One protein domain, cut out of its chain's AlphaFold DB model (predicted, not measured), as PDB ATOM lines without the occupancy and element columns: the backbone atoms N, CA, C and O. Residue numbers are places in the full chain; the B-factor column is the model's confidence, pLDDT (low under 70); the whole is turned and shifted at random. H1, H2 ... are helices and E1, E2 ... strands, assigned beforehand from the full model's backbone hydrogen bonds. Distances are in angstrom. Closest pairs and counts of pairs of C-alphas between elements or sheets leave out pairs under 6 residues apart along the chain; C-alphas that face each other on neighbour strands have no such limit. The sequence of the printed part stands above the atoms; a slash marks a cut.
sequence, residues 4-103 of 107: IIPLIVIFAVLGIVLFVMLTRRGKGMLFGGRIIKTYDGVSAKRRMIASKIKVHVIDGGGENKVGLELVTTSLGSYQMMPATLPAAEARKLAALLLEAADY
ATOM      1  N   ILE A   4     296.609 254.113 218.844       86.31
ATOM      2  CA  ILE A   4     297.278 252.844 218.514       86.31
ATOM      3  C   ILE A   4     298.686 252.810 219.132       86.31
ATOM      4  O   ILE A   4     299.169 251.757 219.542       86.31
ATOM      5  N   ILE A   5     299.329 253.974 219.250       87.75
ATOM      6  CA  ILE A   5     300.666 254.137 219.831       87.75
ATOM      7  C   ILE A   5     300.751 253.606 221.278       87.75
ATOM      8  O   ILE A   5     301.619 252.768 221.524       87.75
ATOM      9  N   PRO A   6     299.885 254.000 222.237       89.06
ATOM     10  CA  PRO A   6     299.962 253.481 223.602       89.06
ATOM     11  C   PRO A   6     299.709 251.971 223.661       89.06
ATOM     12  O   PRO A   6     300.369 251.277 224.429       89.06
ATOM     13  N   LEU A   7     298.824 251.441 222.810       90.62
ATOM     14  CA  LEU A   7     298.564 250.005 222.725       90.62
ATOM     15  C   LEU A   7     299.820 249.236 222.272       90.62
ATOM     16  O   LEU A   7     300.197 248.247 222.898       90.62
ATOM     17  N   ILE A   8     300.507 249.720 221.231       91.69
ATOM     18  CA  ILE A   8     301.771 249.137 220.750       91.69
ATOM     19  C   ILE A   8     302.837 249.182 221.847       91.69
ATOM     20  O   ILE A   8     303.530 248.189 222.057       91.69
ATOM     21  N   VAL A   9     302.955 250.300 222.569       91.75
ATOM     22  CA  VAL A   9     303.913 250.431 223.677       91.75
ATOM     23  C   VAL A   9     303.611 249.418 224.781       91.75
ATOM     24  O   VAL A   9     304.527 248.743 225.243       91.75
ATOM     25  N   ILE A  10     302.342 249.240 225.161       92.38
ATOM     26  CA  ILE A  10     301.933 248.248 226.165       92.38
ATOM     27  C   ILE A  10     302.304 246.830 225.716       92.38
ATOM     28  O   ILE A  10     302.937 246.101 226.479       92.38
ATOM     29  N   PHE A  11     301.968 246.440 224.482       92.56
ATOM     30  CA  PHE A  11     302.314 245.114 223.958       92.56
ATOM     31  C   PHE A  11     303.825 244.910 223.816       92.56
ATOM     32  O   PHE A  11     304.316 243.817 224.092       92.56
ATOM     33  N   ALA A  12     304.577 245.948 223.442       90.81
ATOM     34  CA  ALA A  12     306.033 245.895 223.373       90.81
ATOM     35  C   ALA A  12     306.655 245.697 224.765       90.81
ATOM     36  O   ALA A  12     307.501 244.820 224.938       90.81
ATOM     37  N   VAL A  13     306.199 246.447 225.774       89.19
ATOM     38  CA  VAL A  13     306.655 246.295 227.165       89.19
ATOM     39  C   VAL A  13     306.292 244.910 227.706       89.19
ATOM     40  O   VAL A  13     307.162 244.226 228.239       89.19
ATOM     41  N   LEU A  14     305.050 244.451 227.513       88.19
ATOM     42  CA  LEU A  14     304.617 243.099 227.892       88.19
ATOM     43  C   LEU A  14     305.466 242.020 227.217       88.19
ATOM     44  O   LEU A  14     305.922 241.092 227.882       88.19
ATOM     45  N   GLY A  15     305.721 242.157 225.917       85.81
ATOM     46  CA  GLY A  15     306.563 241.238 225.158       85.81
ATOM     47  C   GLY A  15     307.984 241.160 225.714       85.81
ATOM     48  O   GLY A  15     308.504 240.062 225.906       85.81
ATOM     49  N   ILE A  16     308.593 242.304 226.046       83.06
ATOM     50  CA  ILE A  16     309.932 242.365 226.651       83.06
ATOM     51  C   ILE A  16     309.932 241.722 228.040       83.06
ATOM     52  O   ILE A  16     310.815 240.918 228.332       83.06
ATOM     53  N   VAL A  17     308.949 242.030 228.888       78.62
ATOM     54  CA  VAL A  17     308.849 241.457 230.239       78.62
ATOM     55  C   VAL A  17     308.714 239.937 230.166       78.62
ATOM     56  O   VAL A  17     309.485 239.222 230.808       78.62
ATOM     57  N   LEU A  18     307.807 239.427 229.327       79.06
ATOM     58  CA  LEU A  18     307.630 237.989 229.120       79.06
ATOM     59  C   LEU A  18     308.908 237.339 228.577       79.06
ATOM     60  O   LEU A  18     309.342 236.308 229.096       79.06
ATOM     61  N   PHE A  19     309.554 237.960 227.588       76.88
ATOM     62  CA  PHE A  19     310.810 237.473 227.023       76.88
ATOM     63  C   PHE A  19     311.914 237.392 228.083       76.88
ATOM     64  O   PHE A  19     312.571 236.360 228.217       76.88
ATOM     65  N   VAL A  20     312.088 238.433 228.901       71.62
ATOM     66  CA  VAL A  20     313.078 238.441 229.984       71.62
ATOM     67  C   VAL A  20     312.778 237.336 230.995       71.62
ATOM     68  O   VAL A  20     313.696 236.578 231.315       71.62
ATOM     69  N   MET A  21     311.522 237.164 231.424       68.19
ATOM     70  CA  MET A  21     311.115 236.098 232.358       68.19
ATOM     71  C   MET A  21     311.352 234.684 231.804       68.19
ATOM     72  O   MET A  21     311.645 233.758 232.564       68.19
ATOM     73  N   LEU A  22     311.279 234.508 230.482       71.88
ATOM     74  CA  LEU A  22     311.552 233.236 229.808       71.88
ATOM     75  C   LEU A  22     313.056 232.941 229.662       71.88
ATOM     76  O   LEU A  22     313.453 231.774 229.594       71.88
ATOM     77  N   THR A  23     313.914 233.964 229.638       75.06
ATOM     78  CA  THR A  23     315.366 233.783 229.476       75.06
ATOM     79  C   THR A  23     316.059 233.325 230.762       75.06
ATOM     80  O   THR A  23     315.658 233.655 231.877       75.06
ATOM     81  N   ARG A  24     317.196 232.621 230.621       68.19
ATOM     82  CA  ARG A  24     318.045 232.210 231.761       68.19
ATOM     83  C   ARG A  24     318.490 233.387 232.637       68.19
ATOM     84  O   ARG A  24     318.699 233.198 233.829       68.19
ATOM     85  N   ARG A  25     318.626 234.587 232.055       69.38
ATOM     86  CA  ARG A  25     318.960 235.817 232.788       69.38
ATOM     87  C   ARG A  25     317.826 236.230 233.724       69.38
ATOM     88  O   ARG A  25     318.088 236.432 234.903       69.38
ATOM     89  N   GLY A  26     316.583 236.275 233.237       75.31
ATOM     90  CA  GLY A  26     315.434 236.595 234.088       75.31
ATOM     91  C   GLY A  26     315.146 235.512 235.120       75.31
ATOM     92  O   GLY A  26     314.937 235.823 236.288       75.31
ATOM     93  N   LYS A  27     315.255 234.237 234.731       79.25
ATOM     94  CA  LYS A  27     315.134 233.122 235.678       79.25
ATOM     95  C   LYS A  27     316.196 233.156 236.770       79.25
ATOM     96  O   LYS A  27     315.881 232.853 237.911       79.25
ATOM     97  N   GLY A  28     317.429 233.554 236.451       78.19
ATOM     98  CA  GLY A  28     318.493 233.702 237.445       78.19
ATOM     99  C   GLY A  28     318.147 234.694 238.556       78.19
ATOM    100  O   GLY A  28     318.383 234.405 239.728       78.19
ATOM    101  N   MET A  29     317.482 235.805 238.225       82.56
ATOM    102  CA  MET A  29     317.033 236.769 239.239       82.56
ATOM    103  C   MET A  29     316.115 236.124 240.286       82.56
ATOM    104  O   MET A  29     316.235 236.434 241.466       82.56
ATOM    105  N   LEU A  30     315.270 235.169 239.880       85.62
ATOM    106  CA  LEU A  30     314.391 234.431 240.795       85.62
ATOM    107  C   LEU A  30     315.159 233.530 241.773       85.62
ATOM    108  O   LEU A  30     314.674 233.255 242.866       85.62
ATOM    109  N   PHE A  31     316.355 233.079 241.392       87.75
ATOM    110  CA  PHE A  31     317.251 232.299 242.248       87.75
ATOM    111  C   PHE A  31     318.230 233.173 243.049       87.75
ATOM    112  O   PHE A  31     319.014 232.637 243.838       87.75
ATOM    113  N   GLY A  32     318.204 234.498 242.858       86.62
ATOM    114  CA  GLY A  32     319.127 235.438 243.495       86.62
ATOM    115  C   GLY A  32     320.558 235.383 242.944       86.62
ATOM    116  O   GLY A  32     321.494 235.697 243.675       86.62
ATOM    117  N   GLY A  33     320.753 234.952 241.691       87.75
ATOM    118  CA  GLY A  33     322.084 234.850 241.079       87.75
ATOM    119  C   GLY A  33     322.062 234.403 239.615       87.75
ATOM    120  O   GLY A  33     321.013 234.151 239.029       87.75
ATOM    121  N   ARG A  34     323.223 234.290 238.965       89.88
ATOM    122  CA  ARG A  34     323.262 233.892 237.545       89.88
ATOM    123  C   ARG A  34     323.198 232.372 237.413       89.88
ATOM    124  O   ARG A  34     324.055 231.681 237.945       89.88
ATOM    125  N   ILE A  35     322.257 231.833 236.632       91.00
ATOM    126  CA  ILE A  35     322.274 230.399 236.283       91.00
ATOM    127  C   ILE A  35     323.481 230.127 235.371       91.00
ATOM    128  O   ILE A  35     323.501 230.572 234.221       91.00
ATOM    129  N   ILE A  36     324.469 229.385 235.871       91.75
ATOM    130  CA  ILE A  36     325.671 228.978 235.123       91.75
ATOM    131  C   ILE A  36     325.392 227.704 234.329       91.75
ATOM    132  O   ILE A  36     325.783 227.574 233.170       91.75
ATOM    133  N   LYS A  37     324.693 226.754 234.954       89.50
ATOM    134  CA  LYS A  37     324.399 225.443 234.375       89.50
ATOM    135  C   LYS A  37     323.016 224.982 234.805       89.50
ATOM    136  O   LYS A  37     322.595 225.246 235.923       89.50
ATOM    137  N   THR A  38     322.338 224.267 233.922       91.62
ATOM    138  CA  THR A  38     321.093 223.559 234.221       91.62
ATOM    139  C   THR A  38     321.340 222.086 233.940       91.62
ATOM    140  O   THR A  38     321.835 221.758 232.863       91.62
ATOM    141  N   TYR A  39     321.031 221.225 234.900       89.06
ATOM    142  CA  TYR A  39     320.986 219.780 234.709       89.06
ATOM    143  C   TYR A  39     319.612 219.386 234.173       89.06
ATOM    144  O   TYR A  39     318.610 220.043 234.482       89.06
ATOM    145  N   ASP A  40     319.570 218.332 233.355       75.69
ATOM    146  CA  ASP A  40     318.303 217.817 232.855       75.69
ATOM    147  C   ASP A  40     317.405 217.413 234.022       75.69
ATOM    148  O   ASP A  40     317.825 216.780 234.988       75.69
ATOM    149  N   GLY A  41     316.172 217.901 233.960       81.25
ATOM    150  CA  GLY A  41     315.213 217.750 235.039       81.25
ATOM    151  C   GLY A  41     314.455 216.435 234.966       81.25
ATOM    152  O   GLY A  41     314.193 215.931 233.875       81.25
ATOM    153  N   VAL A  42     314.012 215.940 236.118       88.94
ATOM    154  CA  VAL A  42     313.101 214.796 236.207       88.94
ATOM    155  C   VAL A  42     311.657 215.259 236.021       88.94
ATOM    156  O   VAL A  42     311.263 216.324 236.503       88.94
ATOM    157  N   SER A  43     310.857 214.481 235.294       86.81
ATOM    158  CA  SER A  43     309.442 214.779 235.057       86.81
ATOM    159  C   SER A  43     308.551 213.677 235.601       86.81
ATOM    160  O   SER A  43     308.760 212.507 235.295       86.81
ATOM    161  N   ALA A  44     307.510 214.066 236.328       87.12
ATOM    162  CA  ALA A  44     306.444 213.188 236.768       87.12
ATOM    163  C   ALA A  44     305.122 213.686 236.181       87.12
ATOM    164  O   ALA A  44     304.757 214.854 236.330       87.12
ATOM    165  N   LYS A  45     304.385 212.803 235.507       85.62
ATOM    166  CA  LYS A  45     303.043 213.105 235.004       85.62
ATOM    167  C   LYS A  45     302.026 212.329 235.826       85.62
ATOM    168  O   LYS A  45     302.079 211.104 235.879       85.62
ATOM    169  N   ARG A  46     301.074 213.034 236.434       83.00
ATOM    170  CA  ARG A  46     299.959 212.440 237.176       83.00
ATOM    171  C   ARG A  46     298.643 213.001 236.648       83.00
ATOM    172  O   ARG A  46     298.296 214.149 236.909       83.00
ATOM    173  N   ARG A  47     297.880 212.168 235.928       85.75
ATOM    174  CA  ARG A  47     296.615 212.555 235.271       85.75
ATOM    175  C   ARG A  47     296.793 213.827 234.416       85.75
ATOM    176  O   ARG A  47     297.568 213.812 233.463       85.75
ATOM    177  N   MET A  48     296.086 214.903 234.767       84.31
ATOM    178  CA  MET A  48     296.092 216.206 234.093       84.31
ATOM    179  C   MET A  48     297.197 217.155 234.585       84.31
ATOM    180  O   MET A  48     297.284 218.277 234.095       84.31
ATOM    181  N   ILE A  49     298.027 216.732 235.543       85.94
ATOM    182  CA  ILE A  49     299.110 217.538 236.110       85.94
ATOM    183  C   ILE A  49     300.451 216.967 235.642       85.94
ATOM    184  O   ILE A  49     300.727 215.775 235.800       85.94
ATOM    185  N   ALA A  50     301.294 217.821 235.070       88.94
ATOM    186  CA  ALA A  50     302.683 217.516 234.761       88.94
ATOM    187  C   ALA A  50     303.590 218.336 235.681       88.94
ATOM    188  O   ALA A  50     303.520 219.561 235.685       88.94
ATOM    189  N   SER A  51     304.451 217.663 236.436       90.69
ATOM    190  CA  SER A  51     305.456 218.292 237.286       90.69
ATOM    191  C   SER A  51     306.847 218.012 236.729       90.69
ATOM    192  O   SER A  51     307.157 216.883 236.345       90.69
ATOM    193  N   LYS A  52     307.702 219.028 236.675       92.50
ATOM    194  CA  LYS A  52     309.101 218.913 236.266       92.50
ATOM    195  C   LYS A  52     309.980 219.578 237.310       92.50
ATOM    196  O   LYS A  52     309.773 220.743 237.620       92.50
ATOM    197  N   ILE A  53     310.969 218.854 237.812       93.00
ATOM    198  CA  ILE A  53     311.981 219.386 238.723       93.00
ATOM    199  C   ILE A  53     313.265 219.545 237.924       93.00
ATOM    200  O   ILE A  53     313.755 218.564 237.374       93.00
ATOM    201  N   LYS A  54     313.813 220.757 237.840       93.62
ATOM    202  CA  LYS A  54     315.145 220.998 237.265       93.62
ATOM    203  C   LYS A  54     316.109 221.445 238.346       93.62
ATOM    204  O   LYS A  54     315.712 222.088 239.315       93.62
ATOM    205  N   VAL A  55     317.380 221.137 238.132       94.62
ATOM    206  CA  VAL A  55     318.464 221.532 239.031       94.62
ATOM    207  C   VAL A  55     319.384 222.499 238.299       94.62
ATOM    208  O   VAL A  55     319.740 222.287 237.140       94.62
ATOM    209  N   HIS A  56     319.779 223.566 238.976       94.38
ATOM    210  CA  HIS A  56     320.583 224.652 238.439       94.38
ATOM    211  C   HIS A  56     321.814 224.888 239.313       94.38
ATOM    212  O   HIS A  56     321.747 224.794 240.534       94.38
ATOM    213  N   VAL A  57     322.931 225.250 238.690       94.06
ATOM    214  CA  VAL A  57     324.083 225.848 239.372       94.06
ATOM    215  C   VAL A  57     323.933 227.357 239.278       94.06
ATOM    216  O   VAL A  57     323.828 227.891 238.169       94.06
ATOM    217  N   ILE A  58     323.913 228.025 240.425       93.56
ATOM    218  CA  ILE A  58     323.710 229.467 240.552       93.56
ATOM    219  C   ILE A  58     325.009 230.112 241.034       93.56
ATOM    220  O   ILE A  58     325.529 229.748 242.087       93.56
ATOM    221  N   ASP A  59     325.507 231.085 240.277       91.06
ATOM    222  CA  ASP A  59     326.583 231.980 240.700       91.06
ATOM    223  C   ASP A  59     326.008 233.054 241.625       91.06
ATOM    224  O   ASP A  59     325.213 233.895 241.184       91.06
ATOM    225  N   GLY A  60     326.377 232.995 242.904       81.44
ATOM    226  CA  GLY A  60     325.962 233.949 243.928       81.44
ATOM    227  C   GLY A  60     326.944 235.098 244.167       81.44
ATOM    228  O   GLY A  60     326.758 235.810 245.148       81.44
ATOM    229  N   GLY A  61     327.988 235.270 243.342       78.69
ATOM    230  CA  GLY A  61     328.964 236.357 243.513       78.69
ATOM    231  C   GLY A  61     329.955 236.144 244.664       78.69
ATOM    232  O   GLY A  61     330.386 237.104 245.294       78.69
ATOM    233  N   GLY A  62     330.300 234.889 244.960       78.56
ATOM    234  CA  GLY A  62     331.276 234.532 245.999       78.56
ATOM    235  C   GLY A  62     331.219 233.057 246.388       78.56
ATOM    236  O   GLY A  62     332.245 232.446 246.663       78.56
ATOM    237  N   GLU A  63     330.029 232.456 246.318       84.50
ATOM    238  CA  GLU A  63     329.831 231.020 246.511       84.50
ATOM    239  C   GLU A  63     328.776 230.481 245.535       84.50
ATOM    240  O   GLU A  63     327.761 231.132 245.258       84.50
ATOM    241  N   ASN A  64     329.014 229.274 245.016       89.62
ATOM    242  CA  ASN A  64     328.056 228.575 244.167       89.62
ATOM    243  C   ASN A  64     326.902 228.019 245.004       89.62
ATOM    244  O   ASN A  64     327.107 227.315 245.993       89.62
ATOM    245  N   LYS A  65     325.675 228.269 244.549       93.81
ATOM    246  CA  LYS A  65     324.443 227.732 245.136       93.81
ATOM    247  C   LYS A  65     323.774 226.754 244.175       93.81
ATOM    248  O   LYS A  65     324.040 226.749 242.971       93.81
ATOM    249  N   VAL A  66     322.880 225.931 244.707       94.75
ATOM    250  CA  VAL A  66     322.069 224.990 243.932       94.75
ATOM    251  C   VAL A  66     320.645 225.523 243.853       94.75
ATOM    252  O   VAL A  66     319.990 225.714 244.872       94.75
ATOM    253  N   GLY A  67     320.167 225.782 242.640       93.88
ATOM    254  CA  GLY A  67     318.785 226.166 242.370       93.88
ATOM    255  C   GLY A  67     317.929 224.942 242.048       93.88
ATOM    256  O   GLY A  67     318.336 224.094 241.259       93.88
ATOM    257  N   LEU A  68     316.736 224.860 242.620       94.19
ATOM    258  CA  LEU A  68     315.714 223.861 242.334       94.19
ATOM    259  C   LEU A  68     314.512 224.571 241.704       94.19
ATOM    260  O   LEU A  68     313.900 225.435 242.325       94.19
ATOM    261  N   GLU A  69     314.190 224.235 240.458       93.25
ATOM    262  CA  GLU A  69     313.015 224.749 239.744       93.25
ATOM    263  C   GLU A  69     311.936 223.665 239.740       93.25
ATOM    264  O   GLU A  69     312.053 222.699 238.984       93.25
ATOM    265  N   LEU A  70     310.883 223.823 240.548       92.31
ATOM    266  CA  LEU A  70     309.675 223.006 240.426       92.31
ATOM    267  C   LEU A  70     308.699 223.702 239.477       92.31
ATOM    268  O   LEU A  70     308.196 224.783 239.766       92.31
ATOM    269  N   VAL A  71     308.421 223.067 238.347       91.00
ATOM    270  CA  VAL A  71     307.418 223.509 237.380       91.00
ATOM    271  C   VAL A  71     306.223 222.581 237.468       91.00
ATOM    272  O   VAL A  71     306.380 221.379 237.280       91.00
ATOM    273  N   THR A  72     305.038 223.131 237.685       90.69
ATOM    274  CA  THR A  72     303.775 222.398 237.640       90.69
ATOM    275  C   THR A  72     302.899 222.995 236.551       90.69
ATOM    276  O   THR A  72     302.627 224.194 236.548       90.69
ATOM    277  N   THR A  73     302.445 222.148 235.636       89.75
ATOM    278  CA  THR A  73     301.550 222.513 234.541       89.75
ATOM    279  C   THR A  73     300.262 221.709 234.659       89.75
ATOM    280  O   THR A  73     300.302 220.483 234.782       89.75
ATOM    281  N   SER A  74     299.118 222.382 234.591       89.31
ATOM    282  CA  SER A  74     297.789 221.770 234.507       89.31
ATOM    283  C   SER A  74     296.918 222.514 233.485       89.31
ATOM    284  O   SER A  74     297.378 223.448 232.825       89.31
ATOM    285  N   LEU A  75     295.665 222.085 233.300       85.12
ATOM    286  CA  LEU A  75     294.714 222.757 232.407       85.12
ATOM    287  C   LEU A  75     294.495 224.208 232.854       85.12
ATOM    288  O   LEU A  75     293.845 224.462 233.862       85.12
ATOM    289  N   GLY A  76     295.057 225.148 232.094       82.88
ATOM    290  CA  GLY A  76     294.931 226.582 232.347       82.88
ATOM    291  C   GLY A  76     295.844 227.139 233.444       82.88
ATOM    292  O   GLY A  76     295.701 228.307 233.785       82.88
ATOM    293  N   SER A  77     296.783 226.354 233.990       84.19
ATOM    294  CA  SER A  77     297.714 226.841 235.014       84.19
ATOM    295  C   SER A  77     299.154 226.419 234.742       84.19
ATOM    296  O   SER A  77     299.445 225.274 234.386       84.19
ATOM    297  N   TYR A  78     300.059 227.374 234.934       87.19
ATOM    298  CA  TYR A  78     301.498 227.182 234.910       87.19
ATOM    299  C   TYR A  78     302.084 227.832 236.157       87.19
ATOM    300  O   TYR A  78     301.993 229.046 236.334       87.19
ATOM    301  N   GLN A  79     302.702 227.027 237.012       88.56
ATOM    302  CA  GLN A  79     303.348 227.494 238.229       88.56
ATOM    303  C   GLN A  79     304.819 227.092 238.206       88.56
ATOM    304  O   GLN A  79     305.150 225.922 238.027       88.56
ATOM    305  N   MET A  80     305.705 228.064 238.414       88.00
ATOM    306  CA  MET A  80     307.136 227.840 238.600       88.00
ATOM    307  C   MET A  80     307.514 228.294 240.008       88.00
ATOM    308  O   MET A  80     307.314 229.456 240.353       88.00
ATOM    309  N   MET A  81     308.060 227.383 240.809       90.69
ATOM    310  CA  MET A  81     308.499 227.643 242.175       90.69
ATOM    311  C   MET A  81     310.019 227.436 242.262       90.69
ATOM    312  O   MET A  81     310.483 226.294 242.195       90.69
ATOM    313  N   PRO A  82     310.800 228.525 242.345       91.75
ATOM    314  CA  PRO A  82     312.243 228.462 242.518       91.75
ATOM    315  C   PRO A  82     312.597 228.310 244.004       91.75
ATOM    316  O   PRO A  82     312.014 228.966 244.865       91.75
ATOM    317  N   ALA A  83     313.592 227.484 244.305       92.75
ATOM    318  CA  ALA A  83     314.242 227.436 245.609       92.75
ATOM    319  C   ALA A  83     315.759 227.451 245.416       92.75
ATOM    320  O   ALA A  83     316.270 226.772 244.531       92.75
ATOM    321  N   THR A  84     316.488 228.206 246.235       94.06
ATOM    322  CA  THR A  84     317.956 228.246 246.194       94.06
ATOM    323  C   THR A  84     318.505 227.706 247.503       94.06
ATOM    324  O   THR A  84     318.128 228.175 248.573       94.06
ATOM    325  N   LEU A  85     319.423 226.748 247.419       94.19
ATOM    326  CA  LEU A  85     320.075 226.120 248.561       94.19
ATOM    327  C   LEU A  85     321.593 226.358 248.516       94.19
ATOM    328  O   LEU A  85     322.193 226.272 247.439       94.19
ATOM    329  N   PRO A  86     322.247 226.605 249.664       93.44
ATOM    330  CA  PRO A  86     323.696 226.476 249.780       93.44
ATOM    331  C   PRO A  86     324.162 225.058 249.428       93.44
ATOM    332  O   PRO A  86     323.408 224.091 249.574       93.44
ATOM    333  N   ALA A  87     325.425 224.905 249.025       91.62
ATOM    334  CA  ALA A  87     325.968 223.605 248.626       91.62
ATOM    335  C   ALA A  87     325.858 222.539 249.735       91.62
ATOM    336  O   ALA A  87     325.612 221.369 249.445       91.62
ATOM    337  N   ALA A  88     326.011 222.929 251.005       93.12
ATOM    338  CA  ALA A  88     325.867 222.023 252.145       93.12
ATOM    339  C   ALA A  88     324.435 221.473 252.285       93.12
ATOM    340  O   ALA A  88     324.254 220.260 252.386       93.12
ATOM    341  N   GLU A  89     323.421 222.337 252.222       96.06
ATOM    342  CA  GLU A  89     322.009 221.934 252.316       96.06
ATOM    343  C   GLU A  89     321.562 221.123 251.096       96.06
ATOM    344  O   GLU A  89     320.827 220.148 251.230       96.06
ATOM    345  N   ALA A  90     322.069 221.448 249.905       94.94
ATOM    346  CA  ALA A  90     321.795 220.665 248.705       94.94
ATOM    347  C   ALA A  90     322.319 219.220 248.813       94.94
ATOM    348  O   ALA A  90     321.646 218.288 248.376       94.94
ATOM    349  N   ARG A  91     323.495 219.015 249.429       96.06
ATOM    350  CA  ARG A  91     324.026 217.666 249.701       96.06
ATOM    351  C   ARG A  91     323.165 216.908 250.707       96.06
ATOM    352  O   ARG A  91     322.906 215.728 250.493       96.06
ATOM    353  N   LYS A  92     322.692 217.579 251.764       96.62
ATOM    354  CA  LYS A  92     321.754 216.978 252.726       96.62
ATOM    355  C   LYS A  92     320.456 216.557 252.041       96.62
ATOM    356  O   LYS A  92     320.016 215.429 252.222       96.62
ATOM    357  N   LEU A  93     319.888 217.421 251.198       95.88
ATOM    358  CA  LEU A  93     318.696 217.090 250.420       95.88
ATOM    359  C   LEU A  93     318.932 215.883 249.503       95.88
ATOM    360  O   LEU A  93     318.077 215.010 249.427       95.88
ATOM    361  N   ALA A  94     320.084 215.808 248.831       95.19
ATOM    362  CA  ALA A  94     320.420 214.658 247.996       95.19
ATOM    363  C   ALA A  94     320.460 213.349 248.805       95.19
ATOM    364  O   ALA A  94     319.926 212.344 248.345       95.19
ATOM    365  N   ALA A  95     321.029 213.370 250.014       96.50
ATOM    366  CA  ALA A  95     321.035 212.209 250.903       96.50
ATOM    367  C   ALA A  95     319.614 211.793 251.322       96.50
ATOM    368  O   ALA A  95     319.275 210.620 251.207       96.50
ATOM    369  N   LEU A  96     318.762 212.752 251.707       96.75
ATOM    370  CA  LEU A  96     317.360 212.486 252.059       96.75
ATOM    371  C   LEU A  96     316.560 211.909 250.884       96.75
ATOM    372  O   LEU A  96     315.706 211.048 251.075       96.75
ATOM    373  N   LEU A  97     316.822 212.377 249.660       94.44
ATOM    374  CA  LEU A  97     316.174 211.853 248.458       94.44
ATOM    375  C   LEU A  97     316.575 210.403 248.176       94.44
ATOM    376  O   LEU A  97     315.718 209.621 247.774       94.44
ATOM    377  N   LEU A  98     317.848 210.052 248.378       95.25
ATOM    378  CA  LEU A  98     318.328 208.676 248.230       95.25
ATOM    379  C   LEU A  98     317.713 207.765 249.295       95.25
ATOM    380  O   LEU A  98     317.125 206.746 248.957       95.25
ATOM    381  N   GLU A  99     317.752 208.185 250.560       95.50
ATOM    382  CA  GLU A  99     317.143 207.442 251.668       95.50
ATOM    383  C   GLU A  99     315.646 207.188 251.434       95.50
ATOM    384  O   GLU A  99     315.163 206.070 251.611       95.50
ATOM    385  N   ALA A 100     314.910 208.204 250.974       93.75
ATOM    386  CA  ALA A 100     313.494 208.066 250.656       93.75
ATOM    387  C   ALA A 100     313.233 207.157 249.440       93.75
ATOM    388  O   ALA A 100     312.193 206.501 249.389       93.75
ATOM    389  N   ALA A 101     314.140 207.123 248.459       91.62
ATOM    390  CA  ALA A 101     314.019 206.269 247.277       91.62
ATOM    391  C   ALA A 101     314.253 204.784 247.601       91.62
ATOM    392  O   ALA A 101     313.586 203.927 247.023       91.62
ATOM    393  N   ASP A 102     315.147 204.501 248.548       93.81
ATOM    394  CA  ASP A 102     315.501 203.146 248.984       93.81
ATOM    395  C   ASP A 102     314.576 202.615 250.100       93.81
ATOM    396  O   ASP A 102     314.736 201.491 250.587       93.81
ATOM    397  N   TYR A 103     313.589 203.409 250.530       92.12
ATOM    398  CA  TYR A 103     312.657 203.019 251.581       92.12
ATOM    399  C   TYR A 103     311.732 201.880 251.120       92.12
ATOM    400  O   TYR A 103     310.789 202.074 250.349       92.12
TER     401      TYR A 103
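What this domain is: This is residues 4 to 103 of the 107 residues of an uncharacterized protein of Spongiibacter sp (UniProt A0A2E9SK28). One twisted sheet of four long strands, E1 to E4, makes the body and curls round the short helix H2 on one face. From H2 the long helix H1 leads away from the sheet, and its residues 4 to 16 stick out as an arm, while H3 is over the opposite face with its residues 94 to 101 standing free. The printed part has 100 residues with three named helices and four named strands, in the order H1 H2 E1 E2 E3 E4 H3. The sheet runs E1 E2 E3 E4, antiparallel throughout, and the class is mixed, helices and strands. The whole is loose, with a radius of gyration of the C-alphas of 17.0 A, and flat, spanning 61 by 42 by 16 A.

How they stand to each other: The sheet is a meander, each strand the antiparallel neighbour of the one before: E1, residues 34 to 46, E2, residues 49 to 59, E3, residues 64 to 74, and E4, residues 77 to 86. Each successive pair is a hairpin. E1 and E4 are the edge strands, and E1 bends by 79 degrees at residue 37. Within hydrogen-bond range are N 44 and O 51 of E1 and E2, 2.8 A, N 54 and O 69 of E2 and E3, 2.9 A, and N 70 and O 81 of E3 and E4, 3.0 A. H2, residues 24 to 31, is on the sheet; its closest C-alphas to E1 are those of Gly 28 and Arg 34, 4.8 A, and to E4 those of Phe 31 and Thr 84, 5.7 A. H3, residues 87 to 101, is on the opposite face, at a height over the sheet of 12.2 A. Its closest C-alphas to E3 are those of Lys 65 and Ala 87, 5.6 A. H3 runs along the strands, at 9 degrees to E4 on the local plane, and its line rises 39 degrees out of that plane, only just short of standing up from the sheet. H1, residues 4 to 22, is not on the sheet. It is close to H2 but not clearly touching, the closest C-alphas being those of Val 20 and Gly 26, 5.1 A, at a steep tilt of 69 degrees, only just short of about perpendicular. Every O i to N i+4 pair is within hydrogen-bond range in H1 and H3; in H2 it is 2 of 4, beside 4 of 5 O i to N i+3 pairs.

Where its parts are: H1 begins at C-alpha 4, (297.278, 252.844, 218.514), and is 26.8 A long; H2 is 10.5 A. E1 begins at C-alpha 34, (323.262, 233.892, 237.545), and is 31.7 A long, E2 31.4 A, E3 32.5 A and E4 29.9 A. H3, 21.1 A, ends at C-alpha 101, (314.019, 206.269, 247.277).

The domain as a whole: The C-alphas of Ile 4 and Tyr 103 are the two farthest apart, 61.7 A. The printed part has no cut, and its six links are tight. The mean pLDDT of the printed part is 88.1; residues 21, 24 and 25 are under 70.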